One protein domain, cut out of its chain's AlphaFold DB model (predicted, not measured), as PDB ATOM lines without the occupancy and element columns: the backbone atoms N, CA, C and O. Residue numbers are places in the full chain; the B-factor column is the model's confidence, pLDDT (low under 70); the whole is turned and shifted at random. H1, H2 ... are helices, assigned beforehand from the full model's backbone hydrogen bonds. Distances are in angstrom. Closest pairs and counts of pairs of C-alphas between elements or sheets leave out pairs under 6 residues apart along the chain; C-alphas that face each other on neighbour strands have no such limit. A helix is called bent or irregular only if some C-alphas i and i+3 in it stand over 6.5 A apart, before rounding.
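What this domain is: This is residues 1169 to 1178 and 1196 to 1267 of the 1268 residues of the protein "brefeldin A-inhibited guanine nucleotide-exchange protein 1 isoform X8" of Elaeis guineensis var. tenera (UniProt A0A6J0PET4). An elongated body of three long helices, with H2b and H4 side by side and running the same way, and a kinked H3 running back the opposite way to pack on H4. At one end the bent H2 reaches on as its arm H2a, on which the short H1 packs. The printed part has 82 residues, with four named helices in the order H1, H2, H3, H4 and no named strand: all helix. It is compact, with a radius of gyration of the C-alphas of 13.3 A, and spans 44 by 23 by 17 A.

How they stand to each other: H1, residues 1169 to 1173, touches H2a, residues 1197 to 1205, closest at the C-alphas of Cys 1173 and Leu 1203, 6.6 A. By its hydrogen bonds H2, residues 1197 to 1218, was assigned as one helix, but it is bent: C-alphas 1205 and 1208 are 6.9 A apart, and H2a stands at a steep tilt of 42 degrees to H2b, residues 1208 to 1218. H3, residues 1222 to 1240, is irregular, with C-alphas 1227 and 1230 7.3 A apart. H4, residues 1247 to 1265, touches H2b, closest at the C-alphas of Val 1211 and Val 1249, 5.7 A, at a shallow tilt of 11 degrees, the same way. H3 and H4 form a helical hairpin and touch, closest at the C-alphas of Ile 1240 and Gln 1250, 7.1 A. Every O i to N i+4 pair is within hydrogen-bond range in H1, H2a and H2b, against 10 of 15 in H3 and 11 of 15 in H4.

Where its parts are: H1 begins at C-alpha 1169 (-3.891, 32.685, 47.110). H2a is 12.5 A long, H2b 15.4 A, H3 22.3 A and H4 25.0 A, ending at C-alpha 1265 (-18.292, 14.241, 32.116).

The domain as a whole: Residues 1179 to 1195 are not printed, a gap of 20.7 A between C-alphas 1178 and 1196. Confidence is under 70 at 14 residues, among them 1175 to 1178 and 1264 to 1267.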
ATOM      1  N   ILE A1169      -3.975  31.646  46.076       81.44
ATOM      2  CA  ILE A1169      -3.891  32.685  47.110       81.44
ATOM      3  C   ILE A1169      -5.070  32.560  48.087       81.44
ATOM      4  O   ILE A1169      -4.860  32.517  49.296       81.44
ATOM      5  N   TYR A1170      -6.298  32.404  47.584       82.81
ATOM      6  CA  TYR A1170      -7.478  32.238  48.438       82.81
ATOM      7  C   TYR A1170      -7.425  30.965  49.294       82.81
ATOM      8  O   TYR A1170      -7.727  31.010  50.486       82.81
ATOM      9  N   LEU A1171      -6.997  29.841  48.710       80.44
ATOM     10  CA  LEU A1171      -6.821  28.576  49.432       80.44
ATOM     11  C   LEU A1171      -5.748  28.678  50.527       80.44
ATOM     12  O   LEU A1171      -5.952  28.168  51.630       80.44
ATOM     13  N   ASN A1172      -4.646  29.383  50.253       78.12
ATOM     14  CA  ASN A1172      -3.594  29.643  51.236       78.12
ATOM     15  C   ASN A1172      -4.125  30.489  52.413       78.12
ATOM     16  O   ASN A1172      -3.858  30.157  53.570       78.12
ATOM     17  N   CYS A1173      -4.926  31.529  52.146       75.94
ATOM     18  CA  CYS A1173      -5.575  32.340  53.188       75.94
ATOM     19  C   CYS A1173      -6.580  31.523  54.014       75.94
ATOM     20  O   CYS A1173      -6.643  31.672  55.236       75.94
ATOM     21  N   ALA A1174      -7.315  30.611  53.371       71.81
ATOM     22  CA  ALA A1174      -8.294  29.741  54.019       71.81
ATOM     23  C   ALA A1174      -7.675  28.601  54.852       71.81
ATOM     24  O   ALA A1174      -8.402  27.828  55.473       71.81
ATOM     25  N   GLY A1175      -6.338  28.504  54.892       65.69
ATOM     26  CA  GLY A1175      -5.608  27.519  55.693       65.69
ATOM     27  C   GLY A1175      -5.427  26.158  55.016       65.69
ATOM     28  O   GLY A1175      -5.043  25.196  55.679       65.69
ATOM     29  N   TYR A1176      -5.677  26.052  53.707       60.38
ATOM     30  CA  TYR A1176      -5.512  24.803  52.971       60.38
ATOM     31  C   TYR A1176      -4.049  24.604  52.543       60.38
ATOM     32  O   TYR A1176      -3.591  25.203  51.571       60.38
ATOM     33  N   GLN A1177      -3.305  23.735  53.236       54.56
ATOM     34  CA  GLN A1177      -2.005  23.253  52.756       54.56
ATOM     35  C   GLN A1177      -2.181  21.973  51.920       54.56
ATOM     36  O   GLN A1177      -2.832  21.027  52.380       54.56
ATOM     37  N   PRO A1178      -1.589  21.880  50.714       46.12
ATOM     38  CA  PRO A1178      -1.578  20.631  49.968       46.12
ATOM     39  C   PRO A1178      -0.774  19.585  50.749       46.12
ATOM     40  O   PRO A1178       0.410  19.771  51.025       46.12
ATOM     41  N   GLY A1196      -8.516  33.285  63.058       64.12
ATOM     42  CA  GLY A1196      -8.412  34.602  63.686       64.12
ATOM     43  C   GLY A1196      -9.202  35.659  62.904       64.12
ATOM     44  O   GLY A1196      -9.334  35.554  61.682       64.12
ATOM     45  N   SER A1197      -9.714  36.681  63.600       67.44
ATOM     46  CA  SER A1197     -10.546  37.752  63.019       67.44
ATOM     47  C   SER A1197      -9.922  38.378  61.765       67.44
ATOM     48  O   SER A1197     -10.599  38.479  60.746       67.44
ATOM     49  N   ALA A1198      -8.616  38.658  61.791       65.31
ATOM     50  CA  ALA A1198      -7.874  39.215  60.658       65.31
ATOM     51  C   ALA A1198      -7.913  38.322  59.399       65.31
ATOM     52  O   ALA A1198      -8.161  38.805  58.297       65.31
ATOM     53  N   LYS A1199      -7.760  36.996  59.545       71.81
ATOM     54  CA  LYS A1199      -7.850  36.063  58.403       71.81
ATOM     55  C   LYS A1199      -9.271  35.943  57.857       71.81
ATOM     56  O   LYS A1199      -9.457  35.699  56.668       71.81
ATOM     57  N   LYS A1200     -10.283  36.111  58.712       72.88
ATOM     58  CA  LYS A1200     -11.692  36.112  58.304       72.88
ATOM     59  C   LYS A1200     -12.041  37.366  57.495       72.88
ATOM     60  O   LYS A1200     -12.736  37.256  56.487       72.88
ATOM     61  N   GLU A1201     -11.536  38.527  57.903       75.69
ATOM     62  CA  GLU A1201     -11.672  39.787  57.160       75.69
ATOM     63  C   GLU A1201     -10.927  39.741  55.818       75.69
ATOM     64  O   GLU A1201     -11.482  40.132  54.790       75.69
ATOM     65  N   GLU A1202      -9.725  39.162  55.785       77.88
ATOM     66  CA  GLU A1202      -8.966  38.958  54.547       77.88
ATOM     67  C   GLU A1202      -9.701  38.030  53.557       77.88
ATOM     68  O   GLU A1202      -9.812  38.340  52.368       77.88
ATOM     69  N   LEU A1203     -10.264  36.913  54.035       79.56
ATOM     70  CA  LEU A1203     -11.077  36.005  53.215       79.56
ATOM     71  C   LEU A1203     -12.329  36.689  52.656       79.56
ATOM     72  O   LEU A1203     -12.683  36.472  51.491       79.56
ATOM     73  N   ALA A1204     -12.984  37.537  53.452       80.88
ATOM     74  CA  ALA A1204     -14.114  38.335  52.993       80.88
ATOM     75  C   ALA A1204     -13.685  39.313  51.883       80.88
ATOM     76  O   ALA A1204     -14.308  39.342  50.823       80.88
ATOM     77  N   ALA A1205     -12.568  40.028  52.062       82.62
ATOM     78  CA  ALA A1205     -12.043  40.963  51.066       82.62
ATOM     79  C   ALA A1205     -11.648  40.284  49.736       82.62
ATOM     80  O   ALA A1205     -11.834  40.866  48.667       82.62
ATOM     81  N   ARG A1206     -11.132  39.045  49.776       85.62
ATOM     82  CA  ARG A1206     -10.707  38.274  48.584       85.62
ATOM     83  C   ARG A1206     -11.847  37.551  47.857       85.62
ATOM     84  O   ARG A1206     -11.666  37.124  46.717       85.62
ATOM     85  N   THR A1207     -13.017  37.418  48.482       84.75
ATOM     86  CA  THR A1207     -14.162  36.663  47.937       84.75
ATOM     87  C   THR A1207     -14.585  37.174  46.555       84.75
ATOM     88  O   THR A1207     -14.730  36.378  45.625       84.75
ATOM     89  N   ASN A1208     -14.676  38.495  46.378       85.12
ATOM     90  CA  ASN A1208     -15.070  39.114  45.106       85.12
ATOM     91  C   ASN A1208     -14.106  38.791  43.952       85.12
ATOM     92  O   ASN A1208     -14.540  38.545  42.825       85.12
ATOM     93  N   LEU A1209     -12.799  38.761  44.229       85.75
ATOM     94  CA  LEU A1209     -11.775  38.451  43.230       85.75
ATOM     95  C   LEU A1209     -11.860  36.988  42.774       85.75
ATOM     96  O   LEU A1209     -11.757  36.700  41.583       85.75
ATOM     97  N   VAL A1210     -12.087  36.064  43.710       85.31
ATOM     98  CA  VAL A1210     -12.228  34.628  43.417       85.31
ATOM     99  C   VAL A1210     -13.497  34.346  42.629       85.31
ATOM    100  O   VAL A1210     -13.457  33.602  41.652       85.31
ATOM    101  N   VAL A1211     -14.611  34.974  43.008       85.62
ATOM    102  CA  VAL A1211     -15.866  34.902  42.252       85.62
ATOM    103  C   VAL A1211     -15.655  35.386  40.815       85.62
ATOM    104  O   VAL A1211     -16.101  34.719  39.879       85.62
ATOM    105  N   LEU A1212     -14.934  36.495  40.618       85.19
ATOM    106  CA  LEU A1212     -14.588  36.977  39.281       85.19
ATOM    107  C   LEU A1212     -13.720  35.963  38.519       85.19
ATOM    108  O   LEU A1212     -14.051  35.626  37.387       85.19
ATOM    109  N   ALA A1213     -12.661  35.432  39.135       84.44
ATOM    110  CA  ALA A1213     -11.777  34.446  38.509       84.44
ATOM    111  C   ALA A1213     -12.530  33.175  38.074       84.44
ATOM    112  O   ALA A1213     -12.317  32.669  36.972       84.44
ATOM    113  N   LEU A1214     -13.455  32.687  38.906       84.25
ATOM    114  CA  LEU A1214     -14.305  31.536  38.599       84.25
ATOM    115  C   LEU A1214     -15.274  31.825  37.443       84.25
ATOM    116  O   LEU A1214     -15.389  31.005  36.533       84.25
ATOM    117  N   ARG A1215     -15.910  33.004  37.425       83.75
ATOM    118  CA  ARG A1215     -16.788  33.431  36.318       83.75
ATOM    119  C   ARG A1215     -16.033  33.605  34.997       83.75
ATOM    120  O   ARG A1215     -16.555  33.251  33.946       83.75
ATOM    121  N   VAL A1216     -14.801  34.116  35.040       82.50
ATOM    122  CA  VAL A1216     -13.945  34.248  33.848       82.50
ATOM    123  C   VAL A1216     -13.503  32.874  33.334       82.50
ATOM    124  O   VAL A1216     -13.497  32.635  32.128       82.50
ATOM    125  N   LEU A1217     -13.186  31.928  34.227       80.69
ATOM    126  CA  LEU A1217     -12.905  30.546  33.825       80.69
ATOM    127  C   LEU A1217     -14.129  29.890  33.176       80.69
ATOM    128  O   LEU A1217     -13.975  29.165  32.195       80.69
ATOM    129  N   SER A1218     -15.336  30.156  33.681       77.56
ATOM    130  CA  SER A1218     -16.574  29.603  33.123       77.56
ATOM    131  C   SER A1218     -16.993  30.239  31.796       77.56
ATOM    132  O   SER A1218     -17.759  29.631  31.055       77.56
ATOM    133  N   SER A1219     -16.506  31.443  31.478       76.81
ATOM    134  CA  SER A1219     -16.793  32.127  30.211       76.81
ATOM    135  C   SER A1219     -15.869  31.717  29.055       76.81
ATOM    136  O   SER A1219     -16.016  32.237  27.952       76.81
ATOM    137  N   LEU A1220     -14.909  30.810  29.279       77.44
ATOM    138  CA  LEU A1220     -14.034  30.286  28.225       77.44
ATOM    139  C   LEU A1220     -14.803  29.390  27.239       77.44
ATOM    140  O   LEU A1220     -15.671  28.609  27.628       77.44
ATOM    141  N   GLU A1221     -14.428  29.427  25.957       74.00
ATOM    142  CA  GLU A1221     -14.992  28.524  24.948       74.00
ATOM    143  C   GLU A1221     -14.799  27.044  25.323       74.00
ATOM    144  O   GLU A1221     -13.741  26.646  25.819       74.00
ATOM    145  N   ARG A1222     -15.792  26.196  25.013       71.56
ATOM    146  CA  ARG A1222     -15.858  24.782  25.441       71.56
ATOM    147  C   ARG A1222     -14.584  23.975  25.134       71.56
ATOM    148  O   ARG A1222     -14.172  23.153  25.951       71.56
ATOM    149  N   ASN A1223     -13.933  24.224  23.995       69.44
ATOM    150  CA  ASN A1223     -12.691  23.542  23.601       69.44
ATOM    151  C   ASN A1223     -11.470  24.025  24.408       69.44
ATOM    152  O   ASN A1223     -10.668  23.211  24.871       69.44
ATOM    153  N   SER A1224     -11.360  25.336  24.631       72.00
ATOM    154  CA  SER A1224     -10.307  25.959  25.444       72.00
ATOM    155  C   SER A1224     -10.445  25.622  26.929       72.00
ATOM    156  O   SER A1224      -9.442  25.350  27.592       72.00
ATOM    157  N   PHE A1225     -11.679  25.559  27.439       77.75
ATOM    158  CA  PHE A1225     -11.986  25.099  28.792       77.75
ATOM    159  C   PHE A1225     -11.572  23.634  28.980       77.75
ATOM    160  O   PHE A1225     -10.849  23.316  29.922       77.75
ATOM    161  N   LYS A1226     -11.930  22.748  28.037       75.12
ATOM    162  CA  LYS A1226     -11.567  21.319  28.086       75.12
ATOM    163  C   LYS A1226     -10.052  21.095  28.067       75.12
ATOM    164  O   LYS A1226      -9.558  20.286  28.847       75.12
ATOM    165  N   ARG A1227      -9.308  21.820  27.220       77.56
ATOM    166  CA  ARG A1227      -7.840  21.699  27.113       77.56
ATOM    167  C   ARG A1227      -7.119  22.105  28.400       77.56
ATOM    168  O   ARG A1227      -6.128  21.484  28.760       77.56
ATOM    169  N   ASN A1228      -7.624  23.123  29.094       77.19
ATOM    170  CA  ASN A1228      -6.993  23.656  30.300       77.19
ATOM    171  C   ASN A1228      -7.560  23.070  31.606       77.19
ATOM    172  O   ASN A1228      -6.979  23.304  32.663       77.19
ATOM    173  N   LEU A1229      -8.640  22.280  31.556       78.38
ATOM    174  CA  LEU A1229      -9.320  21.731  32.736       78.38
ATOM    175  C   LEU A1229      -8.373  20.973  33.678       78.38
ATOM    176  O   LEU A1229      -8.452  21.152  34.890       78.38
ATOM    177  N   GLN A1230      -7.433  20.186  33.139       77.25
ATOM    178  CA  GLN A1230      -6.461  19.425  33.943       77.25
ATOM    179  C   GLN A1230      -5.640  20.308  34.894       77.25
ATOM    180  O   GLN A1230      -5.226  19.853  35.956       77.25
ATOM    181  N   SER A1231      -5.429  21.570  34.525       76.94
ATOM    182  CA  SER A1231      -4.545  22.483  35.241       76.94
ATOM    183  C   SER A1231      -5.208  23.153  36.456       76.94
ATOM    184  O   SER A1231      -4.544  23.383  37.460       76.94
ATOM    185  N   PHE A1232      -6.519  23.429  36.409       78.94
ATOM    186  CA  PHE A1232      -7.241  24.112  37.495       78.94
ATOM    187  C   PHE A1232      -8.303  23.245  38.192       78.94
ATOM    188  O   PHE A1232      -8.757  23.603  39.277       78.94
ATOM    189  N   PHE A1233      -8.669  22.079  37.645       80.38
ATOM    190  CA  PHE A1233      -9.615  21.151  38.279       80.38
ATOM    191  C   PHE A1233      -9.220  20.733  39.712       80.38
ATOM    192  O   PHE A1233     -10.096  20.752  40.580       80.38
ATOM    193  N   PRO A1234      -7.936  20.444  40.033       82.12
ATOM    194  CA  PRO A1234      -7.533  20.159  41.412       82.12
ATOM    195  C   PRO A1234      -7.822  21.318  42.377       82.12
ATOM    196  O   PRO A1234      -8.223  21.088  43.516       82.12
ATOM    197  N   LEU A1235      -7.675  22.566  41.916       80.88
ATOM    198  CA  LEU A1235      -7.941  23.762  42.719       80.88
ATOM    199  C   LEU A1235      -9.442  23.946  42.974       80.88
ATOM    200  O   LEU A1235      -9.827  24.267  44.094       80.88
ATOM    201  N   LEU A1236     -10.298  23.662  41.983       81.00
ATOM    202  CA  LEU A1236     -11.759  23.675  42.152       81.00
ATOM    203  C   LEU A1236     -12.227  22.649  43.196       81.00
ATOM    204  O   LEU A1236     -13.066  22.958  44.039       81.00
ATOM    205  N   VAL A1237     -11.648  21.444  43.187       80.00
ATOM    206  CA  VAL A1237     -11.933  20.406  44.195       80.00
ATOM    207  C   VAL A1237     -11.452  20.837  45.583       80.00
ATOM    208  O   VAL A1237     -12.141  20.601  46.576       80.00
ATOM    209  N   ASN A1238     -10.297  21.495  45.670       79.12
ATOM    210  CA  ASN A1238      -9.778  22.002  46.940       79.12
ATOM    211  C   ASN A1238     -10.630  23.152  47.501       79.12
ATOM    212  O   ASN A1238     -10.805  23.224  48.713       79.12
ATOM    213  N   LEU A1239     -11.228  23.987  46.644       78.69
ATOM    214  CA  LEU A1239     -12.184  25.017  47.067       78.69
ATOM    215  C   LEU A1239     -13.488  24.417  47.602       78.69
ATOM    216  O   LEU A1239     -14.026  24.930  48.575       78.69
ATOM    217  N   ILE A1240     -13.968  23.305  47.035       77.50
ATOM    218  CA  ILE A1240     -15.119  22.566  47.591       77.50
ATOM    219  C   ILE A1240     -14.781  21.986  48.971       77.50
ATOM    220  O   ILE A1240     -15.622  21.964  49.864       77.50
ATOM    221  N   ARG A1241     -13.540  21.525  49.155       74.75
ATOM    222  CA  ARG A1241     -13.038  20.995  50.434       74.75
ATOM    223  C   ARG A1241     -12.745  22.080  51.474       74.75
ATOM    224  O   ARG A1241     -12.390  21.746  52.601       74.75
ATOM    225  N   CYS A1242     -12.845  23.352  51.107       74.88
ATOM    226  CA  CYS A1242     -12.554  24.468  51.988       74.88
ATOM    227  C   CYS A1242     -13.762  24.782  52.883       74.88
ATOM    228  O   CYS A1242     -14.747  25.363  52.433       74.88
ATOM    229  N   GLU A1243     -13.661  24.453  54.173       68.88
ATOM    230  CA  GLU A1243     -14.733  24.675  55.163       68.88
ATOM    231  C   GLU A1243     -14.948  26.160  55.509       68.88
ATOM    232  O   GLU A1243     -16.024  26.546  55.959       68.88
ATOM    233  N   HIS A1244     -13.945  27.012  55.268       70.69
ATOM    234  CA  HIS A1244     -13.972  28.447  55.580       70.69
ATOM    235  C   HIS A1244     -14.245  29.353  54.363       70.69
ATOM    236  O   HIS A1244     -14.012  30.560  54.425       70.69
ATOM    237  N   GLY A1245     -14.705  28.783  53.244       68.44
ATOM    238  CA  GLY A1245     -15.032  29.541  52.033       68.44
ATOM    239  C   GLY A1245     -16.323  30.359  52.166       68.44
ATOM    240  O   GLY A1245     -17.237  29.987  52.899       68.44
ATOM    241  N   SER A1246     -16.420  31.469  51.428       79.00
ATOM    242  CA  SER A1246     -17.658  32.258  51.343       79.00
ATOM    243  C   SER A1246     -18.770  31.496  50.606       79.00
ATOM    244  O   SER A1246     -18.509  30.786  49.631       79.00
ATOM    245  N   GLY A1247     -20.026  31.693  51.024       76.44
ATOM    246  CA  GLY A1247     -21.201  31.100  50.371       76.44
ATOM    247  C   GLY A1247     -21.351  31.499  48.896       76.44
ATOM    248  O   GLY A1247     -21.810  30.695  48.088       76.44
ATOM    249  N   GLU A1248     -20.885  32.690  48.510       79.06
ATOM    250  CA  GLU A1248     -20.892  33.145  47.110       79.06
ATOM    251  C   GLU A1248     -19.944  32.326  46.223       79.06
ATOM    252  O   GLU A1248     -20.267  32.005  45.080       79.06
ATOM    253  N   VAL A1249     -18.782  31.934  46.758       81.00
ATOM    254  CA  VAL A1249     -17.812  31.089  46.043       81.00
ATOM    255  C   VAL A1249     -18.404  29.699  45.818       81.00
ATOM    256  O   VAL A1249     -18.280  29.152  44.724       81.00
ATOM    257  N   GLN A1250     -19.101  29.143  46.814       80.75
ATOM    258  CA  GLN A1250     -19.760  27.838  46.703       80.75
ATOM    259  C   GLN A1250     -20.904  27.837  45.680       80.75
ATOM    260  O   GLN A1250     -21.040  26.870  44.930       80.75
ATOM    261  N   GLN A1251     -21.682  28.923  45.597       82.25
ATOM    262  CA  GLN A1251     -22.730  29.078  44.581       82.25
ATOM    263  C   GLN A1251     -22.146  29.073  43.163       82.25
ATOM    264  O   GLN A1251     -22.552  28.264  42.334       82.25
ATOM    265  N   VAL A1252     -21.122  29.895  42.904       82.06
ATOM    266  CA  VAL A1252     -20.479  29.958  41.578       82.06
ATOM    267  C   VAL A1252     -19.774  28.644  41.229       82.06
ATOM    268  O   VAL A1252     -19.803  28.214  40.078       82.06
ATOM    269  N   LEU A1253     -19.171  27.959  42.206       81.00
ATOM    270  CA  LEU A1253     -18.618  26.620  41.995       81.00
ATOM    271  C   LEU A1253     -19.710  25.621  41.603       81.00
ATOM    272  O   LEU A1253     -19.530  24.900  40.625       81.00
ATOM    273  N   SER A1254     -20.844  25.602  42.311       80.38
ATOM    274  CA  SER A1254     -21.991  24.752  41.964       80.38
ATOM    275  C   SER A1254     -22.434  24.987  40.517       80.38
ATOM    276  O   SER A1254     -22.573  24.028  39.752       80.38
ATOM    277  N   ASP A1255     -22.545  26.252  40.108       80.25
ATOM    278  CA  ASP A1255     -22.912  26.627  38.743       80.25
ATOM    279  C   ASP A1255     -21.892  26.125  37.712       80.25
ATOM    280  O   ASP A1255     -22.281  25.596  36.671       80.25
ATOM    281  N   ILE A1256     -20.585  26.217  37.982       81.44
ATOM    282  CA  ILE A1256     -19.524  25.717  37.084       81.44
ATOM    283  C   ILE A1256     -19.568  24.190  36.959       81.44
ATOM    284  O   ILE A1256     -19.455  23.650  35.851       81.44
ATOM    285  N   PHE A1257     -19.749  23.481  38.076       80.81
ATOM    286  CA  PHE A1257     -19.849  22.023  38.070       80.81
ATOM    287  C   PHE A1257     -21.097  21.545  37.319       80.81
ATOM    288  O   PHE A1257     -21.015  20.567  36.577       80.81
ATOM    289  N   GLN A1258     -22.215  22.265  37.433       79.06
ATOM    290  CA  GLN A1258     -23.466  21.933  36.753       79.06
ATOM    291  C   GLN A1258     -23.468  22.316  35.262       79.06
ATOM    292  O   GLN A1258     -23.906  21.525  34.427       79.06
ATOM    293  N   SER A1259     -22.972  23.505  34.910       76.75
ATOM    294  CA  SER A1259     -23.059  24.069  33.551       76.75
ATOM    295  C   SER A1259     -21.908  23.673  32.625       76.75
ATOM    296  O   SER A1259     -22.114  23.526  31.421       76.75
ATOM    297  N   SER A1260     -20.697  23.501  33.163       72.50
ATOM    298  CA  SER A1260     -19.470  23.369  32.364       72.50
ATOM    299  C   SER A1260     -18.827  21.991  32.511       72.50
ATOM    300  O   SER A1260     -18.506  21.355  31.509       72.50
ATOM    301  N   ILE A1261     -18.681  21.486  33.742       76.12
ATOM    302  CA  ILE A1261     -18.014  20.199  34.014       76.12
ATOM    303  C   ILE A1261     -18.973  19.013  33.823       76.12
ATOM    304  O   ILE A1261     -18.600  18.032  33.184       76.12
ATOM    305  N   GLY A1262     -20.217  19.104  34.302       73.12
ATOM    306  CA  GLY A1262     -21.237  18.058  34.156       73.12
ATOM    307  C   GLY A1262     -21.445  17.599  32.703       73.12
ATOM    308  O   GLY A1262     -21.341  16.401  32.434       73.12
ATOM    309  N   PRO A1263     -21.634  18.515  31.731       72.81
ATOM    310  CA  PRO A1263     -21.744  18.154  30.316       72.81
ATOM    311  C   PRO A1263     -20.467  17.545  29.718       72.81
ATOM    312  O   PRO A1263     -20.555  16.759  28.778       72.81
ATOM    313  N   LEU A1264     -19.283  17.891  30.237       68.06
ATOM    314  CA  LEU A1264     -18.003  17.315  29.801       68.06
ATOM    315  C   LEU A1264     -17.795  15.892  30.331       68.06
ATOM    316  O   LEU A1264     -17.213  15.075  29.628       68.06
ATOM    317  N   ILE A1265     -18.292  15.592  31.534       66.56
ATOM    318  CA  ILE A1265     -18.292  14.241  32.116       66.56
ATOM    319  C   ILE A1265     -19.322  13.345  31.415       66.56
ATOM    320  O   ILE A1265     -19.056  12.170  31.219       66.56
ATOM    321  N   LEU A1266     -20.466  13.898  30.996       60.94
ATOM    322  CA  LEU A1266     -21.502  13.178  30.237       60.94
ATOM    323  C   LEU A1266     -21.141  12.936  28.757       60.94
ATOM    324  O   LEU A1266     -21.844  12.195  28.076       60.94
ATOM    325  N   THR A1267     -20.096  13.598  28.244       54.91
ATOM    326  CA  THR A1267     -19.573  13.433  26.870       54.91
ATOM    327  C   THR A1267     -18.223  12.704  26.812       54.91
ATOM    328  O   THR A1267     -17.671  12.539  25.720       54.91
TER     329      THR A1267